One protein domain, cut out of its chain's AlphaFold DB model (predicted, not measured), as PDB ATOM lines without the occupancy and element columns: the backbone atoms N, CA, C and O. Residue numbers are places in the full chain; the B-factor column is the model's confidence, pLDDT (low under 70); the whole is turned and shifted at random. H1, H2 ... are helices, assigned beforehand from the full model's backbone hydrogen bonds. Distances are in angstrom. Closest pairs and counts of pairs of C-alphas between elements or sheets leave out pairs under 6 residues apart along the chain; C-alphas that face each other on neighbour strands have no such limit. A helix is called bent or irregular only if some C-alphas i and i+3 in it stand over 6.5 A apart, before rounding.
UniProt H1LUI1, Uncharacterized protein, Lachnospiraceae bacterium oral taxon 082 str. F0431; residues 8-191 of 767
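What this domain is: This is residues 8 to 191 of the 767 residues of an uncharacterized protein of Lachnospiraceae bacterium oral taxon 082 str. F0431 (UniProt H1LUI1). Two helical lobes follow each other along one long axis. In the larger, H2, H3, H10 and H12 pack on the long helix H5, with H4 on H10, H1 on H4 and H11 at the corner by H12; the smaller is a cluster of H6 to H9. The lobes are joined by H5 leading to H6 and by residues 135 to 143 returning to H10, while the loop of residues 97 to 110 extends from the smaller lobe and residues 117 to 123 stick out. The printed part has 184 residues with twelve named helices, H1 to H12 in chain order, and no named strand: the class is all helix. It is only just compact, close to loose, with a radius of gyration of the C-alphas of 19.1 A, and spans 60 by 37 by 25 A.

How they stand to each other: H1, residues 8 to 17, touches H4, residues 37 to 47, at Glu 8 and Phe 40, whose C-alphas are 6.6 A apart. H2, residues 20 to 28, touches the hub H5, residues 55 to 75, the same way at a shallow tilt of 26 degrees, with C-alphas 28 and 63 closest at 4.1 A. H3, residues 30 to 33, touches residues 64 to 71 of H5 alone, closest at C-alphas 31 and 67, 5.2 A. H6, residues 77 to 85, touches H7, residues 89 to 96, at C-alphas 83 and 89, 4.8 A. H8, residues 111 to 118, and H9, residues 123 to 134, form a helical hairpin, closest at C-alphas 116 and 125, 6.3 A. H10, residues 144 to 156, touches H4 at C-alphas 151 and 42, 5.1 A, and H5 at C-alphas 145 and 65, 5.3 A. H11, residues 161 to 164, and H12, residues 168 to 181, only just touch, only at the corner, with C-alphas 161 and 171 closest at 7.8 A. H12 touches H5 at C-alphas 170 and 55, 5.5 A. H9 and H10 are apart. Every O i to N i+4 pair is within hydrogen-bond range in H4 to H10 and H12, but 5 of 6 in H1 and 3 of 5 in H2; H3 and H11 are too short for such a pair.

Where its parts are: H1 begins at C-alpha 8, (3.359, 1.345, -19.721). H2 is irregular, with C-alphas 21 and 24 7.6 A apart. H5 is 30.8 A long and ends at C-alpha 75, (-10.680, -3.945, -36.680). H10 is 18.5 A long; H12, 19.9 A, ends at C-alpha 181, (6.783, -14.837, -36.260).

The domain as a whole: The farthest C-alphas, of Asp 121 and Asn 163, are 60.3 A apart. The printed part has no cut. The link from H7 to H8 is long; residues 101 to 102 in it pair with 107 to 108, antiparallel. No printed residue is under 70 in pLDDT.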
ATOM      1  N   GLU A   8       2.254   2.278 -19.528       88.50
ATOM      2  CA  GLU A   8       3.359   1.345 -19.721       88.50
ATOM      3  C   GLU A   8       4.109   1.067 -18.406       88.50
ATOM      4  O   GLU A   8       4.285  -0.092 -18.026       88.50
ATOM      5  N   SER A   9       4.454   2.110 -17.642       87.25
ATOM      6  CA  SER A   9       5.107   1.960 -16.330       87.25
ATOM      7  C   SER A   9       4.216   1.212 -15.333       87.25
ATOM      8  O   SER A   9       4.675   0.330 -14.604       87.25
ATOM      9  N   THR A  10       2.915   1.513 -15.342       90.06
ATOM     10  CA  THR A  10       1.940   0.805 -14.500       90.06
ATOM     11  C   THR A  10       1.823  -0.664 -14.914       90.06
ATOM     12  O   THR A  10       1.803  -1.540 -14.055       90.06
ATOM     13  N   ALA A  11       1.793  -0.955 -16.218       92.06
ATOM     14  CA  ALA A  11       1.723  -2.319 -16.730       92.06
ATOM     15  C   ALA A  11       2.939  -3.150 -16.287       92.06
ATOM     16  O   ALA A  11       2.753  -4.255 -15.780       92.06
ATOM     17  N   LEU A  12       4.160  -2.604 -16.364       92.25
ATOM     18  CA  LEU A  12       5.371  -3.278 -15.870       92.25
ATOM     19  C   LEU A  12       5.321  -3.548 -14.356       92.25
ATOM     20  O   LEU A  12       5.728  -4.619 -13.904       92.25
ATOM     21  N   GLN A  13       4.780  -2.618 -13.563       90.94
ATOM     22  CA  GLN A  13       4.584  -2.837 -12.124       90.94
ATOM     23  C   GLN A  13       3.541  -3.922 -11.834       90.94
ATOM     24  O   GLN A  13       3.714  -4.701 -10.905       90.94
ATOM     25  N   VAL A  14       2.475  -4.013 -12.630       92.81
ATOM     26  CA  VAL A  14       1.485  -5.090 -12.484       92.81
ATOM     27  C   VAL A  14       2.122  -6.446 -12.786       92.81
ATOM     28  O   VAL A  14       1.879  -7.403 -12.054       92.81
ATOM     29  N   VAL A  15       2.986  -6.538 -13.804       93.56
ATOM     30  CA  VAL A  15       3.716  -7.781 -14.121       93.56
ATOM     31  C   VAL A  15       4.522  -8.277 -12.921       93.56
ATOM     32  O   VAL A  15       4.478  -9.468 -12.618       93.56
ATOM     33  N   SER A  16       5.211  -7.381 -12.206       88.31
ATOM     34  CA  SER A  16       6.089  -7.767 -11.092       88.31
ATOM     35  C   SER A  16       5.348  -8.309  -9.864       88.31
ATOM     36  O   SER A  16       5.942  -9.049  -9.081       88.31
ATOM     37  N   ILE A  17       4.059  -7.989  -9.709       91.94
ATOM     38  CA  ILE A  17       3.209  -8.480  -8.608       91.94
ATOM     39  C   ILE A  17       2.252  -9.603  -9.029       91.94
ATOM     40  O   ILE A  17       1.569 -10.170  -8.178       91.94
ATOM     41  N   THR A  18       2.159  -9.903 -10.326       93.31
ATOM     42  CA  THR A  18       1.235 -10.915 -10.850       93.31
ATOM     43  C   THR A  18       1.827 -12.311 -10.687       93.31
ATOM     44  O   THR A  18       3.009 -12.536 -10.953       93.31
ATOM     45  N   ASP A  19       0.995 -13.268 -10.278       91.19
ATOM     46  CA  ASP A  19       1.379 -14.678 -10.252       91.19
ATOM     47  C   ASP A  19       1.534 -15.214 -11.684       91.19
ATOM     48  O   ASP A  19       0.704 -14.955 -12.561       91.19
ATOM     49  N   SER A  20       2.594 -15.992 -11.902       89.12
ATOM     50  CA  SER A  20       2.908 -16.645 -13.173       89.12
ATOM     51  C   SER A  20       1.739 -17.403 -13.814       89.12
ATOM     52  O   SER A  20       1.629 -17.412 -15.041       89.12
ATOM     53  N   ALA A  21       0.823 -17.965 -13.018       90.50
ATOM     54  CA  ALA A  21      -0.368 -18.654 -13.511       90.50
ATOM     55  C   ALA A  21      -1.296 -17.740 -14.336       90.50
ATOM     56  O   ALA A  21      -2.007 -18.217 -15.218       90.50
ATOM     57  N   TYR A  22      -1.262 -16.423 -14.101       93.56
ATOM     58  CA  TYR A  22      -2.096 -15.438 -14.798       93.56
ATOM     59  C   TYR A  22      -1.355 -14.671 -15.895       93.56
ATOM     60  O   TYR A  22      -1.953 -13.809 -16.540       93.56
ATOM     61  N   TYR A  23      -0.075 -14.965 -16.143       95.06
ATOM     62  CA  TYR A  23       0.739 -14.220 -17.103       95.06
ATOM     63  C   TYR A  23       0.151 -14.209 -18.508       95.06
ATOM     64  O   TYR A  23      -0.015 -13.133 -19.074       95.06
ATOM     65  N   ALA A  24      -0.235 -15.360 -19.061       95.81
ATOM     66  CA  ALA A  24      -0.786 -15.401 -20.417       95.81
ATOM     67  C   ALA A  24      -2.052 -14.532 -20.544       95.81
ATOM     68  O   ALA A  24      -2.182 -13.747 -21.486       95.81
ATOM     69  N   LYS A  25      -2.932 -14.585 -19.536       95.88
ATOM     70  CA  LYS A  25      -4.129 -13.746 -19.465       95.88
ATOM     71  C   LYS A  25      -3.776 -12.262 -19.348       95.88
ATOM     72  O   LYS A  25      -4.291 -11.468 -20.126       95.88
ATOM     73  N   LEU A  26      -2.873 -11.882 -18.443       96.12
ATOM     74  CA  LEU A  26      -2.416 -10.496 -18.291       96.12
ATOM     75  C   LEU A  26      -1.834  -9.951 -19.603       96.12
ATOM     76  O   LEU A  26      -2.259  -8.902 -20.087       96.12
ATOM     77  N   PHE A  27      -0.900 -10.689 -20.198       97.25
ATOM     78  CA  PHE A  27      -0.213 -10.303 -21.426       97.25
ATOM     79  C   PHE A  27      -1.158 -10.192 -22.627       97.25
ATOM     80  O   PHE A  27      -0.912  -9.379 -23.517       97.25
ATOM     81  N   SER A  28      -2.287 -10.909 -22.628       97.06
ATOM     82  CA  SER A  28      -3.323 -10.759 -23.660       97.06
ATOM     83  C   SER A  28      -3.992  -9.383 -23.701       97.06
ATOM     84  O   SER A  28      -4.495  -8.979 -24.749       97.06
ATOM     85  N   TYR A  29      -3.943  -8.616 -22.609       95.38
ATOM     86  CA  TYR A  29      -4.480  -7.254 -22.579       95.38
ATOM     87  C   TYR A  29      -3.493  -6.199 -23.091       95.38
ATOM     88  O   TYR A  29      -3.921  -5.105 -23.463       95.38
ATOM     89  N   PHE A  30      -2.192  -6.496 -23.143       95.69
ATOM     90  CA  PHE A  30      -1.163  -5.501 -23.468       95.69
ATOM     91  C   PHE A  30      -1.294  -4.915 -24.876       95.69
ATOM     92  O   PHE A  30      -1.278  -3.689 -24.976       95.69
ATOM     93  N   PRO A  31      -1.574  -5.693 -25.937       96.00
ATOM     94  CA  PRO A  31      -1.722  -5.132 -27.283       96.00
ATOM     95  C   PRO A  31      -2.841  -4.091 -27.435       96.00
ATOM     96  O   PRO A  31      -2.854  -3.325 -28.393       96.00
ATOM     97  N   LYS A  32      -3.798  -4.043 -26.497       93.19
ATOM     98  CA  LYS A  32      -4.836  -3.000 -26.446       93.19
ATOM     99  C   LYS A  32      -4.372  -1.718 -25.746       93.19
ATOM    100  O   LYS A  32      -4.958  -0.660 -25.966       93.19
ATOM    101  N   LEU A  33      -3.396  -1.829 -24.854       91.00
ATOM    102  CA  LEU A  33      -3.008  -0.784 -23.909       91.00
ATOM    103  C   LEU A  33      -1.716  -0.076 -24.329       91.00
ATOM    104  O   LEU A  33      -1.641   1.146 -24.227       91.00
ATOM    105  N   ILE A  34      -0.725  -0.828 -24.804       92.94
ATOM    106  CA  ILE A  34       0.636  -0.342 -25.040       92.94
ATOM    107  C   ILE A  34       0.712   0.470 -26.333       92.94
ATOM    108  O   ILE A  34       0.266   0.023 -27.392       92.94
ATOM    109  N   ARG A  35       1.299   1.670 -26.253       89.38
ATOM    110  CA  ARG A  35       1.517   2.540 -27.418       89.38
ATOM    111  C   ARG A  35       2.967   2.506 -27.878       89.38
ATOM    112  O   ARG A  35       3.215   2.333 -29.070       89.38
ATOM    113  N   ASP A  36       3.912   2.631 -26.948       91.69
ATOM    114  CA  ASP A  36       5.346   2.526 -27.239       91.69
ATOM    115  C   ASP A  36       5.815   1.066 -27.188       91.69
ATOM    116  O   ASP A  36       6.398   0.595 -26.212       91.69
ATOM    117  N   LYS A  37       5.513   0.325 -28.258       94.19
ATOM    118  CA  LYS A  37       5.765  -1.119 -28.339       94.19
ATOM    119  C   LYS A  37       7.253  -1.468 -28.231       94.19
ATOM    120  O   LYS A  37       7.605  -2.390 -27.501       94.19
ATOM    121  N   GLU A  38       8.133  -0.764 -28.947       93.81
ATOM    122  CA  GLU A  38       9.558  -1.132 -29.001       93.81
ATOM    123  C   GLU A  38      10.213  -0.998 -27.621       93.81
ATOM    124  O   GLU A  38      10.858  -1.949 -27.178       93.81
ATOM    125  N   ASN A  39      10.023   0.127 -26.922       93.75
ATOM    126  CA  ASN A  39      10.635   0.321 -25.606       93.75
ATOM    127  C   ASN A  39       9.973  -0.558 -24.540       93.75
ATOM    128  O   ASN A  39      10.675  -1.226 -23.781       93.75
ATOM    129  N   PHE A  40       8.638  -0.637 -24.529       95.88
ATOM    130  CA  PHE A  40       7.915  -1.425 -23.533       95.88
ATOM    131  C   PHE A  40       8.317  -2.904 -23.548       95.88
ATOM    132  O   PHE A  40       8.600  -3.475 -22.498       95.88
ATOM    133  N   TYR A  41       8.368  -3.541 -24.725       97.12
ATOM    134  CA  TYR A  41       8.704  -4.965 -24.794       97.12
ATOM    135  C   TYR A  41      10.186  -5.246 -24.517       97.12
ATOM    136  O   TYR A  41      10.501  -6.325 -24.014       97.12
ATOM    137  N   LEU A  42      11.092  -4.293 -24.776       95.62
ATOM    138  CA  LEU A  42      12.487  -4.398 -24.331       95.62
ATOM    139  C   LEU A  42      12.572  -4.407 -22.799       95.62
ATOM    140  O   LEU A  42      13.151  -5.332 -22.230       95.62
ATOM    141  N   GLU A  43      11.927  -3.446 -22.136       95.25
ATOM    142  CA  GLU A  43      11.896  -3.377 -20.669       95.25
ATOM    143  C   GLU A  43      11.178  -4.576 -20.042       95.25
ATOM    144  O   GLU A  43      11.617  -5.099 -19.018       95.25
ATOM    145  N   LEU A  44      10.094  -5.058 -20.659       95.38
ATOM    146  CA  LEU A  44       9.381  -6.248 -20.199       95.38
ATOM    147  C   LEU A  44      10.292  -7.479 -20.203       95.38
ATOM    148  O   LEU A  44      10.300  -8.238 -19.231       95.38
ATOM    149  N   VAL A  45      11.058  -7.677 -21.282       94.88
ATOM    150  CA  VAL A  45      11.993  -8.803 -21.383       94.88
ATOM    151  C   VAL A  45      13.057  -8.717 -20.298       94.88
ATOM    152  O   VAL A  45      13.309  -9.723 -19.638       94.88
ATOM    153  N   ASP A  46      13.626  -7.538 -20.059       91.44
ATOM    154  CA  ASP A  46      14.642  -7.356 -19.022       91.44
ATOM    155  C   ASP A  46      14.076  -7.557 -17.606       91.44
ATOM    156  O   ASP A  46      14.696  -8.241 -16.790       91.44
ATOM    157  N   ASN A  47      12.869  -7.056 -17.328       89.94
ATOM    158  CA  ASN A  47      12.211  -7.194 -16.023       89.94
ATOM    159  C   ASN A  47      11.833  -8.641 -15.683       89.94
ATOM    160  O   ASN A  47      11.862  -9.034 -14.516       89.94
ATOM    161  N   LEU A  48      11.467  -9.440 -16.686       90.50
ATOM    162  CA  LEU A  48      11.115 -10.850 -16.508       90.50
ATOM    163  C   LEU A  48      12.333 -11.781 -16.460       90.50
ATOM    164  O   LEU A  48      12.166 -12.972 -16.191       90.50
ATOM    165  N   TRP A  49      13.539 -11.268 -16.724       89.06
ATOM    166  CA  TRP A  49      14.710 -12.102 -16.963       89.06
ATOM    167  C   TRP A  49      15.115 -12.936 -15.749       89.06
ATOM    168  O   TRP A  49      15.542 -12.423 -14.713       89.06
ATOM    169  N   LYS A  50      15.067 -14.258 -15.931       85.69
ATOM    170  CA  LYS A  50      15.576 -15.262 -14.998       85.69
ATOM    171  C   LYS A  50      16.341 -16.319 -15.788       85.69
ATOM    172  O   LYS A  50      15.769 -17.014 -16.617       85.69
ATOM    173  N   GLU A  51      17.641 -16.456 -15.533       77.31
ATOM    174  CA  GLU A  51      18.518 -17.325 -16.345       77.31
ATOM    175  C   GLU A  51      18.066 -18.797 -16.366       77.31
ATOM    176  O   GLU A  51      18.171 -19.465 -17.389       77.31
ATOM    177  N   ASN A  52      17.489 -19.300 -15.274       84.25
ATOM    178  CA  ASN A  52      17.099 -20.709 -15.143       84.25
ATOM    179  C   ASN A  52      15.596 -20.982 -15.317       84.25
ATOM    180  O   ASN A  52      15.164 -22.097 -15.049       84.25
ATOM    181  N   ASP A  53      14.804 -19.991 -15.726       89.56
ATOM    182  CA  ASP A  53      13.356 -20.142 -15.900       89.56
ATOM    183  C   ASP A  53      12.865 -19.212 -17.013       89.56
ATOM    184  O   ASP A  53      12.803 -17.994 -16.837       89.56
ATOM    185  N   LEU A  54      12.534 -19.792 -18.170       93.25
ATOM    186  CA  LEU A  54      12.053 -19.056 -19.340       93.25
ATOM    187  C   LEU A  54      10.541 -19.225 -19.549       93.25
ATOM    188  O   LEU A  54       9.990 -18.719 -20.531       93.25
ATOM    189  N   SER A  55       9.850 -19.909 -18.633       93.94
ATOM    190  CA  SER A  55       8.423 -20.226 -18.753       93.94
ATOM    191  C   SER A  55       7.540 -18.973 -18.839       93.94
ATOM    192  O   SER A  55       6.539 -18.956 -19.564       93.94
ATOM    193  N   CYS A  56       7.946 -17.879 -18.184       94.31
ATOM    194  CA  CYS A  56       7.249 -16.594 -18.234       94.31
ATOM    195  C   CYS A  56       7.174 -16.019 -19.657       94.31
ATOM    196  O   CYS A  56       6.167 -15.410 -20.020       94.31
ATOM    197  N   TYR A  57       8.186 -16.266 -20.493       95.12
ATOM    198  CA  TYR A  57       8.208 -15.805 -21.878       95.12
ATOM    199  C   TYR A  57       7.329 -16.650 -22.787       95.12
ATOM    200  O   TYR A  57       6.736 -16.108 -23.712       95.12
ATOM    201  N   VAL A  58       7.173 -17.946 -22.503       96.62
ATOM    202  CA  VAL A  58       6.183 -18.780 -23.200       96.62
ATOM    203  C   VAL A  58       4.774 -18.247 -22.932       96.62
ATOM    204  O   VAL A  58       3.979 -18.082 -23.860       96.62
ATOM    205  N   ALA A  59       4.471 -17.904 -21.675       96.50
ATOM    206  CA  ALA A  59       3.209 -17.260 -21.320       96.50
ATOM    207  C   ALA A  59       3.053 -15.880 -21.991       96.50
ATOM    208  O   ALA A  59       1.970 -15.570 -22.488       96.50
ATOM    209  N   ALA A  60       4.124 -15.080 -22.060       97.06
ATOM    210  CA  ALA A  60       4.130 -13.784 -22.742       97.06
ATOM    211  C   ALA A  60       3.871 -13.896 -24.242       97.06
ATOM    212  O   ALA A  60       3.001 -13.195 -24.750       97.06
ATOM    213  N   LEU A  61       4.555 -14.806 -24.934       98.12
ATOM    214  CA  LEU A  61       4.361 -15.055 -26.360       98.12
ATOM    215  C   LEU A  61       2.906 -15.433 -26.654       98.12
ATOM    216  O   LEU A  61       2.262 -14.780 -27.471       98.12
ATOM    217  N   ARG A  62       2.350 -16.408 -25.922       98.00
ATOM    218  CA  ARG A  62       0.946 -16.825 -26.072       98.00
ATOM    219  C   ARG A  62      -0.030 -15.683 -25.790       98.00
ATOM    220  O   ARG A  62      -0.928 -15.425 -26.590       98.00
ATOM    221  N   GLY A  63       0.154 -14.983 -24.672       97.94
ATOM    222  CA  GLY A  63      -0.707 -13.876 -24.268       97.94
ATOM    223  C   GLY A  63      -0.696 -12.736 -25.282       97.94
ATOM    224  O   GLY A  63      -1.736 -12.408 -25.850       97.94
ATOM    225  N   VAL A  64       0.480 -12.172 -25.573       98.25
ATOM    226  CA  VAL A  64       0.640 -11.055 -26.520       98.25
ATOM    227  C   VAL A  64       0.172 -11.437 -27.927       98.25
ATOM    228  O   VAL A  64      -0.420 -10.606 -28.619       98.25
ATOM    229  N   PHE A  65       0.360 -12.689 -28.348       98.12
ATOM    230  CA  PHE A  65      -0.181 -13.185 -29.610       98.12
ATOM    231  C   PHE A  65      -1.711 -13.140 -29.642       98.12
ATOM    232  O   PHE A  65      -2.277 -12.489 -30.519       98.12
ATOM    233  N   SER A  66      -2.384 -13.712 -28.638       97.81
ATOM    234  CA  SER A  66      -3.845 -13.614 -28.511       97.81
ATOM    235  C   SER A  66      -4.314 -12.155 -28.448       97.81
ATOM    236  O   SER A  66      -5.299 -11.788 -29.077       97.81
ATOM    237  N   GLY A  67      -3.614 -11.280 -27.722       97.81
ATOM    238  CA  GLY A  67      -3.967  -9.860 -27.684       97.81
ATOM    239  C   GLY A  67      -3.828  -9.171 -29.049       97.81
ATOM    240  O   GLY A  67      -4.656  -8.334 -29.414       97.81
ATOM    241  N   SER A  68      -2.819  -9.555 -29.836       97.75
ATOM    242  CA  SER A  68      -2.595  -9.044 -31.195       97.75
ATOM    243  C   SER A  68      -3.702  -9.498 -32.152       97.75
ATOM    244  O   SER A  68      -4.211  -8.694 -32.933       97.75
ATOM    245  N   ILE A  69      -4.137 -10.756 -32.039       97.75
ATOM    246  CA  ILE A  69      -5.272 -11.301 -32.795       97.75
ATOM    247  C   ILE A  69      -6.571 -10.596 -32.405       97.75
ATOM    248  O   ILE A  69      -7.342 -10.213 -33.277       97.75
ATOM    249  N   MET A  70      -6.796 -10.336 -31.115       97.50
ATOM    250  CA  MET A  70      -7.967  -9.584 -30.654       97.50
ATOM    251  C   MET A  70      -8.004  -8.169 -31.258       97.50
ATOM    252  O   MET A  70      -9.058  -7.702 -31.683       97.50
ATOM    253  N   GLN A  71      -6.862  -7.480 -31.369       96.06
ATOM    254  CA  GLN A  71      -6.797  -6.192 -32.075       96.06
ATOM    255  C   GLN A  71      -7.151  -6.319 -33.561       96.06
ATOM    256  O   GLN A  71      -7.834  -5.452 -34.108       96.06
ATOM    257  N   TYR A  72      -6.703  -7.392 -34.216       97.12
ATOM    258  CA  TYR A  72      -7.064  -7.679 -35.600       97.12
ATOM    259  C   TYR A  72      -8.565  -7.961 -35.756       97.12
ATOM    260  O   TYR A  72      -9.203  -7.373 -36.630       97.12
ATOM    261  N   TYR A  73      -9.143  -8.779 -34.875       97.31
ATOM    262  CA  TYR A  73     -10.577  -9.053 -34.823       97.31
ATOM    263  C   TYR A  73     -11.387  -7.771 -34.679       97.31
ATOM    264  O   TYR A  73     -12.246  -7.502 -35.507       97.31
ATOM    265  N   LEU A  74     -11.076  -6.930 -33.687       96.44
ATOM    266  CA  LEU A  74     -11.832  -5.699 -33.434       96.44
ATOM    267  C   LEU A  74     -11.842  -4.754 -34.645       96.44
ATOM    268  O   LEU A  74     -12.841  -4.075 -34.875       96.44
ATOM    269  N   LYS A  75     -10.762  -4.728 -35.435       95.75
ATOM    270  CA  LYS A  75     -10.680  -3.945 -36.680       95.75
ATOM    271  C   LYS A  75     -11.494  -4.544 -37.832       95.75
ATOM    272  O   LYS A  75     -11.897  -3.793 -38.713       95.75
ATOM    273  N   ASN A  76     -11.728  -5.855 -37.825       96.62
ATOM    274  CA  ASN A  76     -12.418  -6.600 -38.885       96.62
ATOM    275  C   ASN A  76     -13.714  -7.262 -38.387       96.62
ATOM    276  O   ASN A  76     -14.205  -8.200 -39.008       96.62
ATOM    277  N   LYS A  77     -14.270  -6.803 -37.260       97.06
ATOM    278  CA  LYS A  77     -15.403  -7.458 -36.594       97.06
ATOM    279  C   LYS A  77     -16.594  -7.614 -37.537       97.06
ATOM    280  O   LYS A  77     -17.191  -8.675 -37.601       97.06
ATOM    281  N   ASN A  78     -16.884  -6.579 -38.317       97.00
ATOM    282  CA  ASN A  78     -17.945  -6.595 -39.320       97.00
ATOM    283  C   ASN A  78     -17.776  -7.712 -40.361       97.00
ATOM    284  O   ASN A  78     -18.773  -8.277 -40.781       97.00
ATOM    285  N   ILE A  79     -16.544  -8.039 -40.762       97.19
ATOM    286  CA  ILE A  79     -16.264  -9.132 -41.703       97.19
ATOM    287  C   ILE A  79     -16.575 -10.481 -41.061       97.19
ATOM    288  O   ILE A  79     -17.201 -11.330 -41.687       97.19
ATOM    289  N   TYR A  80     -16.141 -10.691 -39.818       97.38
ATOM    290  CA  TYR A  80     -16.415 -11.937 -39.107       97.38
ATOM    291  C   TYR A  80     -17.905 -12.096 -38.783       97.38
ATOM    292  O   TYR A  80     -18.443 -13.192 -38.935       97.38
ATOM    293  N   ASP A  81     -18.587 -11.012 -38.407       96.88
ATOM    294  CA  ASP A  81     -20.032 -11.010 -38.161       96.88
ATOM    295  C   ASP A  81     -20.798 -11.354 -39.448       96.88
ATOM    296  O   ASP A  81     -21.664 -12.228 -39.434       96.88
ATOM    297  N   ASP A  82     -20.412 -10.757 -40.578       96.50
ATOM    298  CA  ASP A  82     -20.979 -11.047 -41.899       96.50
ATOM    299  C   ASP A  82     -20.716 -12.502 -42.330       96.50
ATOM    300  O   ASP A  82     -21.612 -13.214 -42.788       96.50
ATOM    301  N   ALA A  83     -19.506 -13.010 -42.082       96.69
ATOM    302  CA  ALA A  83     -19.184 -14.416 -42.293       96.69
ATOM    303  C   ALA A  83     -20.050 -15.342 -41.426       96.69
ATOM    304  O   ALA A  83     -20.511 -16.375 -41.913       96.69
ATOM    305  N   ASN A  84     -20.287 -14.994 -40.158       96.06
ATOM    306  CA  ASN A  84     -21.128 -15.778 -39.256       96.06
ATOM    307  C   ASN A  84     -22.580 -15.825 -39.744       96.06
ATOM    308  O   ASN A  84     -23.178 -16.897 -39.825       96.06
ATOM    309  N   GLU A  85     -23.114 -14.679 -40.162       93.06
ATOM    310  CA  GLU A  85     -24.439 -14.576 -40.771       93.06
ATOM    311  C   GLU A  85     -24.595 -15.449 -42.028       93.06
ATOM    312  O   GLU A  85     -25.688 -15.952 -42.294       93.06
ATOM    313  N   HIS A  86     -23.507 -15.696 -42.756       92.25
ATOM    314  CA  HIS A  86     -23.464 -16.552 -43.945       92.25
ATOM    315  C   HIS A  86     -22.955 -17.980 -43.665       92.25
ATOM    316  O   HIS A  86     -22.585 -18.711 -44.589       92.25
ATOM    317  N   SER A  87     -22.955 -18.412 -42.394       90.06
ATOM    318  CA  SER A  87     -22.514 -19.754 -41.957       90.06
ATOM    319  C   SER A  87     -21.065 -20.093 -42.346       90.06
ATOM    320  O   SER A  87     -20.704 -21.255 -42.529       90.06
ATOM    321  N   GLY A  88     -20.234 -19.065 -42.509       94.44
ATOM    322  CA  GLY A  88     -18.858 -19.145 -42.983       94.44
ATOM    323  C   GLY A  88     -17.808 -18.734 -41.954       94.44
ATOM    324  O   GLY A  88     -16.638 -18.668 -42.322       94.44
ATOM    325  N   LEU A  89     -18.184 -18.471 -40.692       95.81
ATOM    326  CA  LEU A  89     -17.268 -17.955 -39.662       95.81
ATOM    327  C   LEU A  89     -15.981 -18.783 -39.552       95.81
ATOM    328  O   LEU A  89     -14.891 -18.230 -39.652       95.81
ATOM    329  N   PHE A  90     -16.101 -20.107 -39.413       93.06
ATOM    330  CA  PHE A  90     -14.946 -21.002 -39.287       93.06
ATOM    331  C   PHE A  90     -14.067 -21.032 -40.548       93.06
ATOM    332  O   PHE A  90     -12.845 -21.114 -40.455       93.06
ATOM    333  N   LEU A  91     -14.676 -20.944 -41.736       94.00
ATOM    334  CA  LEU A  91     -13.940 -20.931 -43.005       94.00
ATOM    335  C   LEU A  91     -13.154 -19.626 -43.173       94.00
ATOM    336  O   LEU A  91     -11.991 -19.655 -43.564       94.00
ATOM    337  N   ILE A  92     -13.775 -18.492 -42.842       95.31
ATOM    338  CA  ILE A  92     -13.129 -17.178 -42.893       95.31
ATOM    339  C   ILE A  92     -12.031 -17.067 -41.834       95.31
ATOM    340  O   ILE A  92     -10.931 -16.633 -42.158       95.31
ATOM    341  N   ASP A  93     -12.286 -17.515 -40.605       94.94
ATOM    342  CA  ASP A  93     -11.279 -17.580 -39.543       94.94
ATOM    343  C   ASP A  93     -10.042 -18.380 -39.968       94.94
ATOM    344  O   ASP A  93      -8.917 -17.882 -39.874       94.94
ATOM    345  N   MET A  94     -10.251 -19.579 -40.518       91.88
ATOM    346  CA  MET A  94      -9.167 -20.432 -40.995       91.88
ATOM    347  C   MET A  94      -8.346 -19.763 -42.103       91.88
ATOM    348  O   MET A  94      -7.124 -19.829 -42.070       91.88
ATOM    349  N   GLU A  95      -8.980 -19.116 -43.083       92.00
ATOM    350  CA  GLU A  95      -8.261 -18.578 -44.249       92.00
ATOM    351  C   GLU A  95      -7.680 -17.174 -44.062       92.00
ATOM    352  O   GLU A  95      -6.792 -16.761 -44.816       92.00
ATOM    353  N   LEU A  96      -8.147 -16.428 -43.059       93.94
ATOM    354  CA  LEU A  96      -7.517 -15.172 -42.647       93.94
ATOM    355  C   LEU A  96      -6.334 -15.391 -41.698       93.94
ATOM    356  O   LEU A  96      -5.513 -14.484 -41.531       93.94
ATOM    357  N   ASN A  97      -6.209 -16.584 -41.118       93.69
ATOM    358  CA  ASN A  97      -5.094 -16.948 -40.262       93.69
ATOM    359  C   ASN A  97      -3.774 -17.031 -41.062       93.69
ATOM    360  O   ASN A  97      -3.639 -17.889 -41.940       93.69
ATOM    361  N   PRO A  98      -2.753 -16.207 -40.748       91.25
ATOM    362  CA  PRO A  98      -1.491 -16.188 -41.490       91.25
ATOM    363  C   PRO A  98      -0.638 -17.454 -41.292       91.25
ATOM    364  O   PRO A  98       0.234 -17.725 -42.115       91.25
ATOM    365  N   PHE A  99      -0.896 -18.256 -40.253       90.50
ATOM    366  CA  PHE A  99      -0.159 -19.493 -39.944       90.50
ATOM    367  C   PHE A  99      -0.714 -20.724 -40.671       90.50
ATOM    368  O   PHE A  99      -0.415 -21.861 -40.314       90.50
ATOM    369  N   THR A 100      -1.532 -20.502 -41.700       86.50
ATOM    370  CA  THR A 100      -2.005 -21.541 -42.624       86.50
ATOM    371  C   THR A 100      -1.194 -21.607 -43.923       86.50
ATOM    372  O   THR A 100      -1.464 -22.446 -44.784       86.50
ATOM    373  N   LYS A 101      -0.153 -20.771 -44.031       86.31
ATOM    374  CA  LYS A 101       0.867 -20.814 -45.079       86.31
ATOM    375  C   LYS A 101       2.130 -21.502 -44.552       86.31
ATOM    376  O   LYS A 101       2.732 -21.051 -43.580       86.31
ATOM    377  N   PHE A 102       2.569 -22.561 -45.223       88.19
ATOM    378  CA  PHE A 102       3.694 -23.405 -44.810       88.19
ATOM    379  C   PHE A 102       4.878 -23.207 -45.754       88.19
ATOM    380  O   PHE A 102       5.119 -24.003 -46.665       88.19
ATOM    381  N   GLU A 103       5.624 -22.121 -45.549       85.31
ATOM    382  CA  GLU A 103       6.739 -21.738 -46.427       85.31
ATOM    383  C   GLU A 103       7.830 -22.813 -46.499       85.31
ATOM    384  O   GLU A 103       8.408 -23.031 -47.563       85.31
ATOM    385  N   GLU A 104       8.055 -23.554 -45.410       84.00
ATOM    386  CA  GLU A 104       9.052 -24.628 -45.339       84.00
ATOM    387  C   GLU A 104       8.842 -25.773 -46.346       84.00
ATOM    388  O   GLU A 104       9.807 -26.475 -46.678       84.00
ATOM    389  N   ILE A 105       7.602 -25.948 -46.814       86.31
ATOM    390  CA  ILE A 105       7.173 -26.988 -47.760       86.31
ATOM    391  C   ILE A 105       6.469 -26.416 -49.003       86.31
ATOM    392  O   ILE A 105       6.089 -27.183 -49.882       86.31
ATOM    393  N   GLY A 106       6.318 -25.091 -49.105       84.75
ATOM    394  CA  GLY A 106       5.701 -24.422 -50.254       84.75
ATOM    395  C   GLY A 106       4.193 -24.653 -50.402       84.75
ATOM    396  O   GLY A 106       3.696 -24.654 -51.525       84.75
ATOM    397  N   GLU A 107       3.474 -24.852 -49.296       85.31
ATOM    398  CA  GLU A 107       2.038 -25.182 -49.283       85.31
ATOM    399  C   GLU A 107       1.196 -24.082 -48.616       85.31
ATOM    400  O   GLU A 107       1.691 -23.306 -47.797       85.31
ATOM    401  N   ASP A 108      -0.091 -24.022 -48.965       85.19
ATOM    402  CA  ASP A 108      -1.052 -23.025 -48.471       85.19
ATOM    403  C   ASP A 108      -2.463 -23.632 -48.361       85.19
ATOM    404  O   ASP A 108      -2.885 -24.407 -49.231       85.19
ATOM    405  N   ILE A 109      -3.209 -23.300 -47.302       83.44
ATOM    406  CA  ILE A 109      -4.580 -23.795 -47.104       83.44
ATOM    407  C   ILE A 109      -5.561 -22.903 -47.867       83.44
ATOM    408  O   ILE A 109      -5.754 -21.735 -47.553       83.44
ATOM    409  N   LYS A 110      -6.220 -23.500 -48.862       87.06
ATOM    410  CA  LYS A 110      -7.216 -22.851 -49.729       87.06
ATOM    411  C   LYS A 110      -8.510 -23.657 -49.755       87.06
ATOM    412  O   LYS A 110      -8.848 -24.290 -50.755       87.06
ATOM    413  N   THR A 111      -9.168 -23.745 -48.608       90.94
ATOM    414  CA  THR A 111     -10.341 -24.601 -48.392       90.94
ATOM    415  C   THR A 111     -11.543 -24.127 -49.210       90.94
ATOM    416  O   THR A 111     -12.136 -24.926 -49.925       90.94
ATOM    417  N   LEU A 112     -11.870 -22.838 -49.172       92.38
ATOM    418  CA  LEU A 112     -12.937 -22.190 -49.926       92.38
ATOM    419  C   LEU A 112     -12.737 -22.352 -51.433       92.38
ATOM    420  O   LEU A 112     -13.685 -22.718 -52.123       92.38
ATOM    421  N   ASP A 113     -11.513 -22.161 -51.939       92.62
ATOM    422  CA  ASP A 113     -11.230 -22.342 -53.369       92.62
ATOM    423  C   ASP A 113     -11.440 -23.813 -53.787       92.62
ATOM    424  O   ASP A 113     -12.098 -24.084 -54.789       92.62
ATOM    425  N   LYS A 114     -10.993 -24.779 -52.969       92.38
ATOM    426  CA  LYS A 114     -11.247 -26.215 -53.205       92.38
ATOM    427  C   LYS A 114     -12.735 -26.572 -53.136       92.38
ATOM    428  O   LYS A 114     -13.208 -27.385 -53.925       92.38
ATOM    429  N   ILE A 115     -13.493 -25.978 -52.210       92.81
ATOM    430  CA  ILE A 115     -14.949 -26.174 -52.132       92.81
ATOM    431  C   ILE A 115     -15.618 -25.609 -53.392       92.81
ATOM    432  O   ILE A 115     -16.493 -26.262 -53.956       92.81
ATOM    433  N   GLN A 116     -15.185 -24.441 -53.874       92.75
ATOM    434  CA  GLN A 116     -15.693 -23.812 -55.093       92.75
ATOM    435  C   GLN A 116     -15.398 -24.637 -56.354       92.75
ATOM    436  O   GLN A 116     -16.227 -24.673 -57.261       92.75
ATOM    437  N   GLU A 117     -14.259 -25.332 -56.420       93.44
ATOM    438  CA  GLU A 117     -13.949 -26.262 -57.518       93.44
ATOM    439  C   GLU A 117     -14.960 -27.418 -57.603       93.44
ATOM    440  O   GLU A 117     -15.347 -27.817 -58.706       93.44
ATOM    441  N   VAL A 118     -15.416 -27.925 -56.449       93.12
ATOM    442  CA  VAL A 118     -16.401 -29.017 -56.343       93.12
ATOM    443  C   VAL A 118     -17.837 -28.510 -56.528       93.12
ATOM    444  O   VAL A 118     -18.640 -29.158 -57.195       93.12
ATOM    445  N   PHE A 119     -18.165 -27.344 -55.967       88.25
ATOM    446  CA  PHE A 119     -19.504 -26.749 -55.963       88.25
ATOM    447  C   PHE A 119     -19.523 -25.412 -56.719       88.25
ATOM    448  O   PHE A 119     -19.776 -24.355 -56.142       88.25
ATOM    449  N   GLN A 120     -19.281 -25.468 -58.031       85.44
ATOM    450  CA  GLN A 120     -19.040 -24.288 -58.880       85.44
ATOM    451  C   GLN A 120     -20.176 -23.249 -58.871       85.44
ATOM    452  O   GLN A 120     -19.922 -22.049 -58.996       85.44
ATOM    453  N   ASP A 121     -21.417 -23.679 -58.660       89.31
ATOM    454  CA  ASP A 121     -22.594 -22.804 -58.681       89.31
ATOM    455  C   ASP A 121     -23.056 -22.350 -57.286       89.31
ATOM    456  O   ASP A 121     -24.106 -21.725 -57.154       89.31
ATOM    457  N   ASN A 122     -22.297 -22.644 -56.223       89.56
ATOM    458  CA  ASN A 122     -22.691 -22.250 -54.873       89.56
ATOM    459  C   ASN A 122     -22.405 -20.760 -54.615       89.56
ATOM    460  O   ASN A 122     -21.282 -20.367 -54.300       89.56
ATOM    461  N   GLU A 123     -23.446 -19.933 -54.712       91.12
ATOM    462  CA  GLU A 123     -23.359 -18.483 -54.500       91.12
ATOM    463  C   GLU A 123     -22.866 -18.097 -53.094       91.12
ATOM    464  O   GLU A 123     -22.137 -17.115 -52.965       91.12
ATOM    465  N   ASN A 124     -23.164 -18.887 -52.053       91.12
ATOM    466  CA  ASN A 124     -22.656 -18.614 -50.704       91.12
ATOM    467  C   ASN A 124     -21.134 -18.805 -50.622       91.12
ATOM    468  O   ASN A 124     -20.436 -18.016 -49.994       91.12
ATOM    469  N   ILE A 125     -20.587 -19.817 -51.299       93.88
ATOM    470  CA  ILE A 125     -19.132 -20.037 -51.336       93.88
ATOM    471  C   ILE A 125     -18.437 -18.920 -52.119       93.88
ATOM    472  O   ILE A 125     -17.444 -18.371 -51.639       93.88
ATOM    473  N   LYS A 126     -18.991 -18.505 -53.266       94.62
ATOM    474  CA  LYS A 126     -18.490 -17.337 -54.015       94.62
ATOM    475  C   LYS A 126     -18.508 -16.069 -53.163       94.62
ATOM    476  O   LYS A 126     -17.558 -15.287 -53.201       94.62
ATOM    477  N   TYR A 127     -19.572 -15.881 -52.385       95.56
ATOM    478  CA  TYR A 127     -19.705 -14.766 -51.460       95.56
ATOM    479  C   TYR A 127     -18.594 -14.772 -50.400       95.56
ATOM    480  O   TYR A 127     -17.873 -13.783 -50.273       95.56
ATOM    481  N   LEU A 128     -18.382 -15.901 -49.715       95.88
ATOM    482  CA  LEU A 128     -17.326 -16.044 -48.706       95.88
ATOM    483  C   LEU A 128     -15.919 -15.851 -49.298       95.88
ATOM    484  O   LEU A 128     -15.077 -15.202 -48.682       95.88
ATOM    485  N   ILE A 129     -15.666 -16.331 -50.519       95.50
ATOM    486  CA  ILE A 129     -14.405 -16.081 -51.241       95.50
ATOM    487  C   ILE A 129     -14.190 -14.582 -51.472       95.50
ATOM    488  O   ILE A 129     -13.088 -14.071 -51.261       95.50
ATOM    489  N   ASN A 130     -15.229 -13.863 -51.902       95.88
ATOM    490  CA  ASN A 130     -15.148 -12.422 -52.110       95.88
ATOM    491  C   ASN A 130     -14.910 -11.679 -50.785       95.88
ATOM    492  O   ASN A 130     -14.054 -10.798 -50.721       95.88
ATOM    493  N   LEU A 131     -15.613 -12.072 -49.720       96.50
ATOM    494  CA  LEU A 131     -15.444 -11.516 -48.378       96.50
ATOM    495  C   LEU A 131     -13.996 -11.686 -47.889       96.50
ATOM    496  O   LEU A 131     -13.347 -10.706 -47.520       96.50
ATOM    497  N   ARG A 132     -13.440 -12.901 -48.000       95.00
ATOM    498  CA  ARG A 132     -12.029 -13.201 -47.712       95.00
ATOM    499  C   ARG A 132     -11.078 -12.324 -48.526       95.00
ATOM    500  O   ARG A 132     -10.187 -11.702 -47.958       95.00
ATOM    501  N   ASN A 133     -11.248 -12.277 -49.849       94.56
ATOM    502  CA  ASN A 133     -10.330 -11.571 -50.749       94.56
ATOM    503  C   ASN A 133     -10.303 -10.052 -50.502       94.56
ATOM    504  O   ASN A 133      -9.271  -9.421 -50.716       94.56
ATOM    505  N   ASN A 134     -11.419  -9.477 -50.045       94.69
ATOM    506  CA  ASN A 134     -11.525  -8.051 -49.729       94.69
ATOM    507  C   ASN A 134     -11.064  -7.709 -48.303       94.69
ATOM    508  O   ASN A 134     -10.994  -6.532 -47.947       94.69
ATOM    509  N   THR A 135     -10.748  -8.711 -47.483       95.06
ATOM    510  CA  THR A 135     -10.326  -8.502 -46.099       95.06
ATOM    511  C   THR A 135      -8.816  -8.304 -46.018       95.06
ATOM    512  O   THR A 135      -8.032  -9.095 -46.546       95.06
ATOM    513  N   LYS A 136      -8.378  -7.242 -45.328       92.06
ATOM    514  CA  LYS A 136      -6.948  -6.985 -45.105       92.06
ATOM    515  C   LYS A 136      -6.382  -8.086 -44.201       92.06
ATOM    516  O   LYS A 136      -6.867  -8.273 -43.087       92.06
ATOM    517  N   LYS A 137      -5.344  -8.795 -44.652       91.69
ATOM    518  CA  LYS A 137      -4.610  -9.767 -43.820       91.69
ATOM    519  C   LYS A 137      -3.858  -9.058 -42.691       91.69
ATOM    520  O   LYS A 137      -3.501  -7.887 -42.815       91.69
ATOM    521  N   ILE A 138      -3.625  -9.758 -41.584       94.12
ATOM    522  CA  ILE A 138      -2.821  -9.228 -40.480       94.12
ATOM    523  C   ILE A 138      -1.364  -9.020 -40.928       94.12
ATOM    524  O   ILE A 138      -0.750  -9.910 -41.512       94.12
ATOM    525  N   GLU A 139      -0.809  -7.842 -40.652       93.75
ATOM    526  CA  GLU A 139       0.598  -7.518 -40.906       93.75
ATOM    527  C   GLU A 139       1.383  -7.725 -39.609       93.75
ATOM    528  O   GLU A 139       1.328  -6.885 -38.710       93.75
ATOM    529  N   LEU A 140       2.070  -8.870 -39.483       94.06
ATOM    530  CA  LEU A 140       2.732  -9.264 -38.231       94.06
ATOM    531  C   LEU A 140       3.746  -8.217 -37.751       94.06
ATOM    532  O   LEU A 140       3.780  -7.935 -36.557       94.06
ATOM    533  N   GLU A 141       4.493  -7.580 -38.653       94.81
ATOM    534  CA  GLU A 141       5.500  -6.553 -38.332       94.81
ATOM    535  C   GLU A 141       4.938  -5.343 -37.557       94.81
ATOM    536  O   GLU A 141       5.664  -4.691 -36.808       94.81
ATOM    537  N   GLU A 142       3.637  -5.057 -37.682       93.12
ATOM    538  CA  GLU A 142       2.972  -3.954 -36.974       93.12
ATOM    539  C   GLU A 142       2.398  -4.371 -35.602       93.12
ATOM    540  O   GLU A 142       1.908  -3.542 -34.817       93.12
ATOM    541  N   THR A 143       2.415  -5.670 -35.300       96.44
ATOM    542  CA  THR A 143       1.786  -6.245 -34.106       96.44
ATOM    543  C   THR A 143       2.729  -6.298 -32.914       96.44
ATOM    544  O   THR A 143       3.946  -6.359 -33.031       96.44
ATOM    545  N   ASP A 144       2.148  -6.328 -31.725       97.69
ATOM    546  CA  ASP A 144       2.874  -6.422 -30.465       97.69
ATOM    547  C   ASP A 144       3.679  -7.719 -30.326       97.69
ATOM    548  O   ASP A 144       4.782  -7.703 -29.776       97.69
ATOM    549  N   ILE A 145       3.175  -8.833 -30.874       97.81
ATOM    550  CA  ILE A 145       3.900 -10.108 -30.854       97.81
ATOM    551  C   ILE A 145       5.229 -10.015 -31.610       97.81
ATOM    552  O   ILE A 145       6.212 -10.618 -31.181       97.81
ATOM    553  N   PHE A 146       5.307  -9.209 -32.671       98.19
ATOM    554  CA  PHE A 146       6.557  -8.966 -33.385       98.19
ATOM    555  C   PHE A 146       7.571  -8.205 -32.527       98.19
ATOM    556  O   PHE A 146       8.724  -8.623 -32.426       98.19
ATOM    557  N   TYR A 147       7.151  -7.141 -31.835       98.25
ATOM    558  CA  TYR A 147       8.040  -6.372 -30.953       98.25
ATOM    559  C   TYR A 147       8.525  -7.188 -29.746       98.25
ATOM    560  O   TYR A 147       9.718  -7.147 -29.430       98.25
ATOM    561  N   LEU A 148       7.652  -7.988 -29.121       98.31
ATOM    562  CA  LEU A 148       8.053  -8.935 -28.074       98.31
ATOM    563  C   LEU A 148       9.064  -9.957 -28.607       98.31
ATOM    564  O   LEU A 148      10.106 -10.185 -27.987       98.31
ATOM    565  N   SER A 149       8.786 -10.539 -29.774       98.31
ATOM    566  CA  SER A 149       9.664 -11.529 -30.407       98.31
ATOM    567  C   SER A 149      11.042 -10.942 -30.713       98.31
ATOM    568  O   SER A 149      12.071 -11.530 -30.378       98.31
ATOM    569  N   LYS A 150      11.081  -9.719 -31.248       98.19
ATOM    570  CA  LYS A 150      12.311  -8.967 -31.511       98.19
ATOM    571  C   LYS A 150      13.116  -8.707 -30.236       98.19
ATOM    572  O   LYS A 150      14.342  -8.841 -30.254       98.19
ATOM    573  N   ALA A 151      12.458  -8.326 -29.139       97.25
ATOM    574  CA  ALA A 151      13.105  -8.094 -27.848       97.25
ATOM    575  C   ALA A 151      13.719  -9.387 -27.280       97.25
ATOM    576  O   ALA A 151      14.899  -9.404 -26.918       97.25
ATOM    577  N   LEU A 152      12.968 -10.493 -27.304       95.94
ATOM    578  CA  LEU A 152      13.451 -11.813 -26.886       95.94
ATOM    579  C   LEU A 152      14.627 -12.297 -27.735       95.94
ATOM    580  O   LEU A 152      15.651 -12.725 -27.201       95.94
ATOM    581  N   TYR A 153      14.525 -12.166 -29.057       96.38
ATOM    582  CA  TYR A 153      15.609 -12.514 -29.967       96.38
ATOM    583  C   TYR A 153      16.883 -11.720 -29.655       96.38
ATOM    584  O   TYR A 153      17.954 -12.306 -29.495       96.38
ATOM    585  N   LYS A 154      16.786 -10.390 -29.485       94.38
ATOM    586  CA  LYS A 154      17.934  -9.543 -29.106       94.38
ATOM    587  C   LYS A 154      18.605 -10.030 -27.816       94.38
ATOM    588  O   LYS A 154      19.832  -9.976 -27.732       94.38
ATOM    589  N   ARG A 155      17.821 -10.513 -26.848       91.81
ATOM    590  CA  ARG A 155      18.312 -11.015 -25.560       91.81
ATOM    591  C   ARG A 155      19.037 -12.360 -25.672       91.81
ATOM    592  O   ARG A 155      20.018 -12.569 -24.956       91.81
ATOM    593  N   LEU A 156      18.573 -13.245 -26.557       91.69
ATOM    594  CA  LEU A 156      19.026 -14.639 -26.655       91.69
ATOM    595  C   LEU A 156      20.093 -14.886 -27.741       91.69
ATOM    596  O   LEU A 156      20.901 -15.795 -27.594       91.69
ATOM    597  N   LYS A 157      20.141 -14.076 -28.807       89.25
ATOM    598  CA  LYS A 157      20.877 -14.387 -30.052       89.25
ATOM    599  C   LYS A 157      22.395 -14.575 -29.957       89.25
ATOM    600  O   LYS A 157      22.962 -15.161 -30.866       89.25
ATOM    601  N   PHE A 158      23.065 -14.070 -28.921       81.56
ATOM    602  CA  PHE A 158      24.536 -14.109 -28.813       81.56
ATOM    603  C   PHE A 158      25.066 -15.150 -27.823       81.56
ATOM    604  O   PHE A 158      26.230 -15.091 -27.426       81.56
ATOM    605  N   LYS A 159      24.216 -16.063 -27.364       77.31
ATOM    606  CA  LYS A 159      24.584 -17.063 -26.369       77.31
ATOM    607  C   LYS A 159      24.147 -18.436 -26.867       77.31
ATOM    608  O   LYS A 159      23.027 -18.601 -27.332       77.31
ATOM    609  N   GLU A 160      25.025 -19.423 -26.748       78.81
ATOM    610  CA  GLU A 160      24.661 -20.817 -27.005       78.81
ATOM    611  C   GLU A 160      23.603 -21.271 -25.987       78.81
ATOM    612  O   GLU A 160      23.739 -20.982 -24.797       78.81
ATOM    613  N   MET A 161      22.571 -21.993 -26.437       79.19
ATOM    614  CA  MET A 161      21.413 -22.409 -25.631       79.19
ATOM    615  C   MET A 161      21.806 -22.995 -24.266       79.19
ATOM    616  O   MET A 161      21.300 -22.555 -23.233       79.19
ATOM    617  N   PHE A 162      22.742 -23.947 -24.258       77.25
ATOM    618  CA  PHE A 162      23.187 -24.653 -23.049       77.25
ATOM    619  C   PHE A 162      23.933 -23.759 -22.050       77.25
ATOM    620  O   PHE A 162      24.036 -24.105 -20.876       77.25
ATOM    621  N   ASN A 163      24.418 -22.601 -22.502       78.50
ATOM    622  CA  ASN A 163      25.046 -21.587 -21.660       78.50
ATOM    623  C   ASN A 163      24.040 -20.528 -21.178       78.50
ATOM    624  O   ASN A 163      24.391 -19.684 -20.355       78.50
ATOM    625  N   ILE A 164      22.810 -20.526 -21.710       73.44
ATOM    626  CA  ILE A 164      21.754 -19.580 -21.333       73.44
ATOM    627  C   ILE A 164      20.940 -20.113 -20.163       73.44
ATOM    628  O   ILE A 164      20.694 -19.364 -19.222       73.44
ATOM    629  N   THR A 165      20.461 -21.356 -20.258       80.44
ATOM    630  CA  THR A 165      19.444 -21.867 -19.337       80.44
ATOM    631  C   THR A 165      19.483 -23.383 -19.180       80.44
ATOM    632  O   THR A 165      19.952 -24.111 -20.056       80.44
ATOM    633  N   SER A 166      18.927 -23.858 -18.066       86.56
ATOM    634  CA  SER A 166      18.562 -25.264 -17.861       86.56
ATOM    635  C   SER A 166      17.122 -25.584 -18.299       86.56
ATOM    636  O   SER A 166      16.794 -26.757 -18.476       86.56
ATOM    637  N   ASP A 167      16.283 -24.570 -18.545       91.25
ATOM    638  CA  ASP A 167      14.899 -24.704 -19.020       91.25
ATOM    639  C   ASP A 167      14.838 -24.852 -20.553       91.25
ATOM    640  O   ASP A 167      14.422 -23.964 -21.306       91.25
ATOM    641  N   ILE A 168      15.304 -26.007 -21.028       92.88
ATOM    642  CA  ILE A 168      15.390 -26.326 -22.462       92.88
ATOM    643  C   ILE A 168      14.005 -26.478 -23.101       92.88
ATOM    644  O   ILE A 168      13.833 -26.170 -24.281       92.88
ATOM    645  N   TYR A 169      13.004 -26.905 -22.326       94.38
ATOM    646  CA  TYR A 169      11.631 -27.000 -22.810       94.38
ATOM    647  C   TYR A 169      11.110 -25.626 -23.238       94.38
ATOM    648  O   TYR A 169      10.748 -25.453 -24.404       94.38
ATOM    649  N   SER A 170      11.144 -24.627 -22.350       95.38
ATOM    650  CA  SER A 170      10.674 -23.281 -22.693       95.38
ATOM    651  C   SER A 170      11.514 -22.653 -23.802       95.38
ATOM    652  O   SER A 170      10.954 -22.019 -24.696       95.38
ATOM    653  N   TYR A 171      12.836 -22.878 -23.813       94.94
ATOM    654  CA  TYR A 171      13.689 -22.426 -24.916       94.94
ATOM    655  C   TYR A 171      13.237 -23.004 -26.264       94.94
ATOM    656  O   TYR A 171      13.160 -22.263 -27.242       94.94
ATOM    657  N   SER A 172      12.896 -24.298 -26.321       95.50
ATOM    658  CA  SER A 172      12.430 -24.943 -27.556       95.50
ATOM    659  C   SER A 172      11.147 -24.307 -28.098       95.50
ATOM    660  O   SER A 172      11.039 -24.070 -29.301       95.50
ATOM    661  N   VAL A 173      10.213 -23.957 -27.208       96.56
ATOM    662  CA  VAL A 173       8.970 -23.268 -27.568       96.56
ATOM    663  C   VAL A 173       9.275 -21.854 -28.056       96.56
ATOM    664  O   VAL A 173       8.809 -21.474 -29.124       96.56
ATOM    665  N   ILE A 174      10.103 -21.096 -27.330       96.75
ATOM    666  CA  ILE A 174      10.492 -19.729 -27.711       96.75
ATOM    667  C   ILE A 174      11.171 -19.728 -29.083       96.75
ATOM    668  O   ILE A 174      10.761 -18.976 -29.957       96.75
ATOM    669  N   ALA A 175      12.174 -20.578 -29.303       96.44
ATOM    670  CA  ALA A 175      12.910 -20.628 -30.564       96.44
ATOM    671  C   ALA A 175      11.995 -20.958 -31.755       96.44
ATOM    672  O   ALA A 175      12.090 -20.298 -32.792       96.44
ATOM    673  N   TYR A 176      11.074 -21.915 -31.583       96.06
ATOM    674  CA  TYR A 176      10.064 -22.235 -32.591       96.06
ATOM    675  C   TYR A 176       9.117 -21.059 -32.851       96.06
ATOM    676  O   TYR A 176       8.818 -20.738 -33.998       96.06
ATOM    677  N   TRP A 177       8.669 -20.384 -31.796       97.12
ATOM    678  CA  TRP A 177       7.775 -19.242 -31.928       97.12
ATOM    679  C   TRP A 177       8.432 -18.073 -32.661       97.12
ATOM    680  O   TRP A 177       7.854 -17.542 -33.603       97.12
ATOM    681  N   LEU A 178       9.653 -17.701 -32.273       97.19
ATOM    682  CA  LEU A 178      10.364 -16.564 -32.854       97.19
ATOM    683  C   LEU A 178      10.556 -16.714 -34.365       97.19
ATOM    684  O   LEU A 178      10.186 -15.808 -35.107       97.19
ATOM    685  N   ILE A 179      11.053 -17.871 -34.820       95.00
ATOM    686  CA  ILE A 179      11.291 -18.112 -36.249       95.00
ATOM    687  C   ILE A 179       9.993 -18.166 -37.069       95.00
ATOM    688  O   ILE A 179      10.010 -17.890 -38.265       95.00
ATOM    689  N   LYS A 180       8.861 -18.518 -36.441       93.75
ATOM    690  CA  LYS A 180       7.541 -18.504 -37.089       93.75
ATOM    691  C   LYS A 180       6.905 -17.123 -37.145       93.75
ATOM    692  O   LYS A 180       6.141 -16.872 -38.069       93.75
ATOM    693  N   ILE A 181       7.212 -16.239 -36.197       95.56
ATOM    694  CA  ILE A 181       6.783 -14.837 -36.260       95.56
ATOM    695  C   ILE A 181       7.566 -14.084 -37.335       95.56
ATOM    696  O   ILE A 181       6.959 -13.378 -38.136       95.56
ATOM    697  N   ASP A 182       8.891 -14.237 -37.355       95.00
ATOM    698  CA  ASP A 182       9.743 -13.682 -38.404       95.00
ATOM    699  C   ASP A 182      11.008 -14.550 -38.580       95.00
ATOM    700  O   ASP A 182      11.729 -14.785 -37.602       95.00
ATOM    701  N   PRO A 183      11.338 -15.000 -39.808       93.12
ATOM    702  CA  PRO A 183      12.551 -15.776 -40.077       93.12
ATOM    703  C   PRO A 183      13.865 -15.100 -39.639       93.12
ATOM    704  O   PRO A 183      14.859 -15.788 -39.405       93.12
ATOM    705  N   LEU A 184      13.902 -13.770 -39.501       94.81
ATOM    706  CA  LEU A 184      15.050 -13.008 -38.998       94.81
ATOM    707  C   LEU A 184      15.295 -13.209 -37.495       94.81
ATOM    708  O   LEU A 184      16.399 -12.935 -37.016       94.81
ATOM    709  N   PHE A 185      14.306 -13.700 -36.742       96.50
ATOM    710  CA  PHE A 185      14.427 -14.030 -35.316       96.50
ATOM    711  C   PHE A 185      14.879 -15.482 -35.097       96.50
ATOM    712  O   PHE A 185      14.424 -16.181 -34.191       96.50
ATOM    713  N   ASN A 186      15.802 -15.940 -35.937       95.62
ATOM    714  CA  ASN A 186      16.318 -17.297 -35.924       95.62
ATOM    715  C   ASN A 186      17.303 -17.538 -34.763       95.62
ATOM    716  O   ASN A 186      18.394 -16.974 -34.737       95.62
ATOM    717  N   LEU A 187      16.946 -18.426 -33.830       95.69
ATOM    718  CA  LEU A 187      17.830 -18.879 -32.745       95.69
ATOM    719  C   LEU A 187      18.524 -20.221 -33.023       95.69
ATOM    720  O   LEU A 187      19.296 -20.679 -32.182       95.69
ATOM    721  N   SER A 188      18.275 -20.864 -34.166       93.88
ATOM    722  CA  SER A 188      18.801 -22.209 -34.438       93.88
ATOM    723  C   SER A 188      20.328 -22.285 -34.489       93.88
ATOM    724  O   SER A 188      20.883 -23.315 -34.120       93.88
ATOM    725  N   ASP A 189      21.008 -21.192 -34.838       90.00
ATOM    726  CA  ASP A 189      22.475 -21.113 -34.828       90.00
ATOM    727  C   ASP A 189      23.074 -21.248 -33.417       90.00
ATOM    728  O   ASP A 189      24.247 -21.584 -33.265       90.00
ATOM    729  N   ASN A 190      22.265 -21.035 -32.376       91.75
ATOM    730  CA  ASN A 190      22.668 -21.188 -30.978       91.75
ATOM    731  C   ASN A 190      22.405 -22.597 -30.423       91.75
ATOM    732  O   ASN A 190      22.649 -22.841 -29.237       91.75
ATOM    733  N   ILE A 191      21.886 -23.514 -31.246       93.00
ATOM    734  CA  ILE A 191      21.578 -24.894 -30.868       93.00
ATOM    735  C   ILE A 191      22.666 -25.810 -31.437       93.00
ATOM    736  O   ILE A 191      22.662 -26.161 -32.616       93.00
TER     737      ILE A 191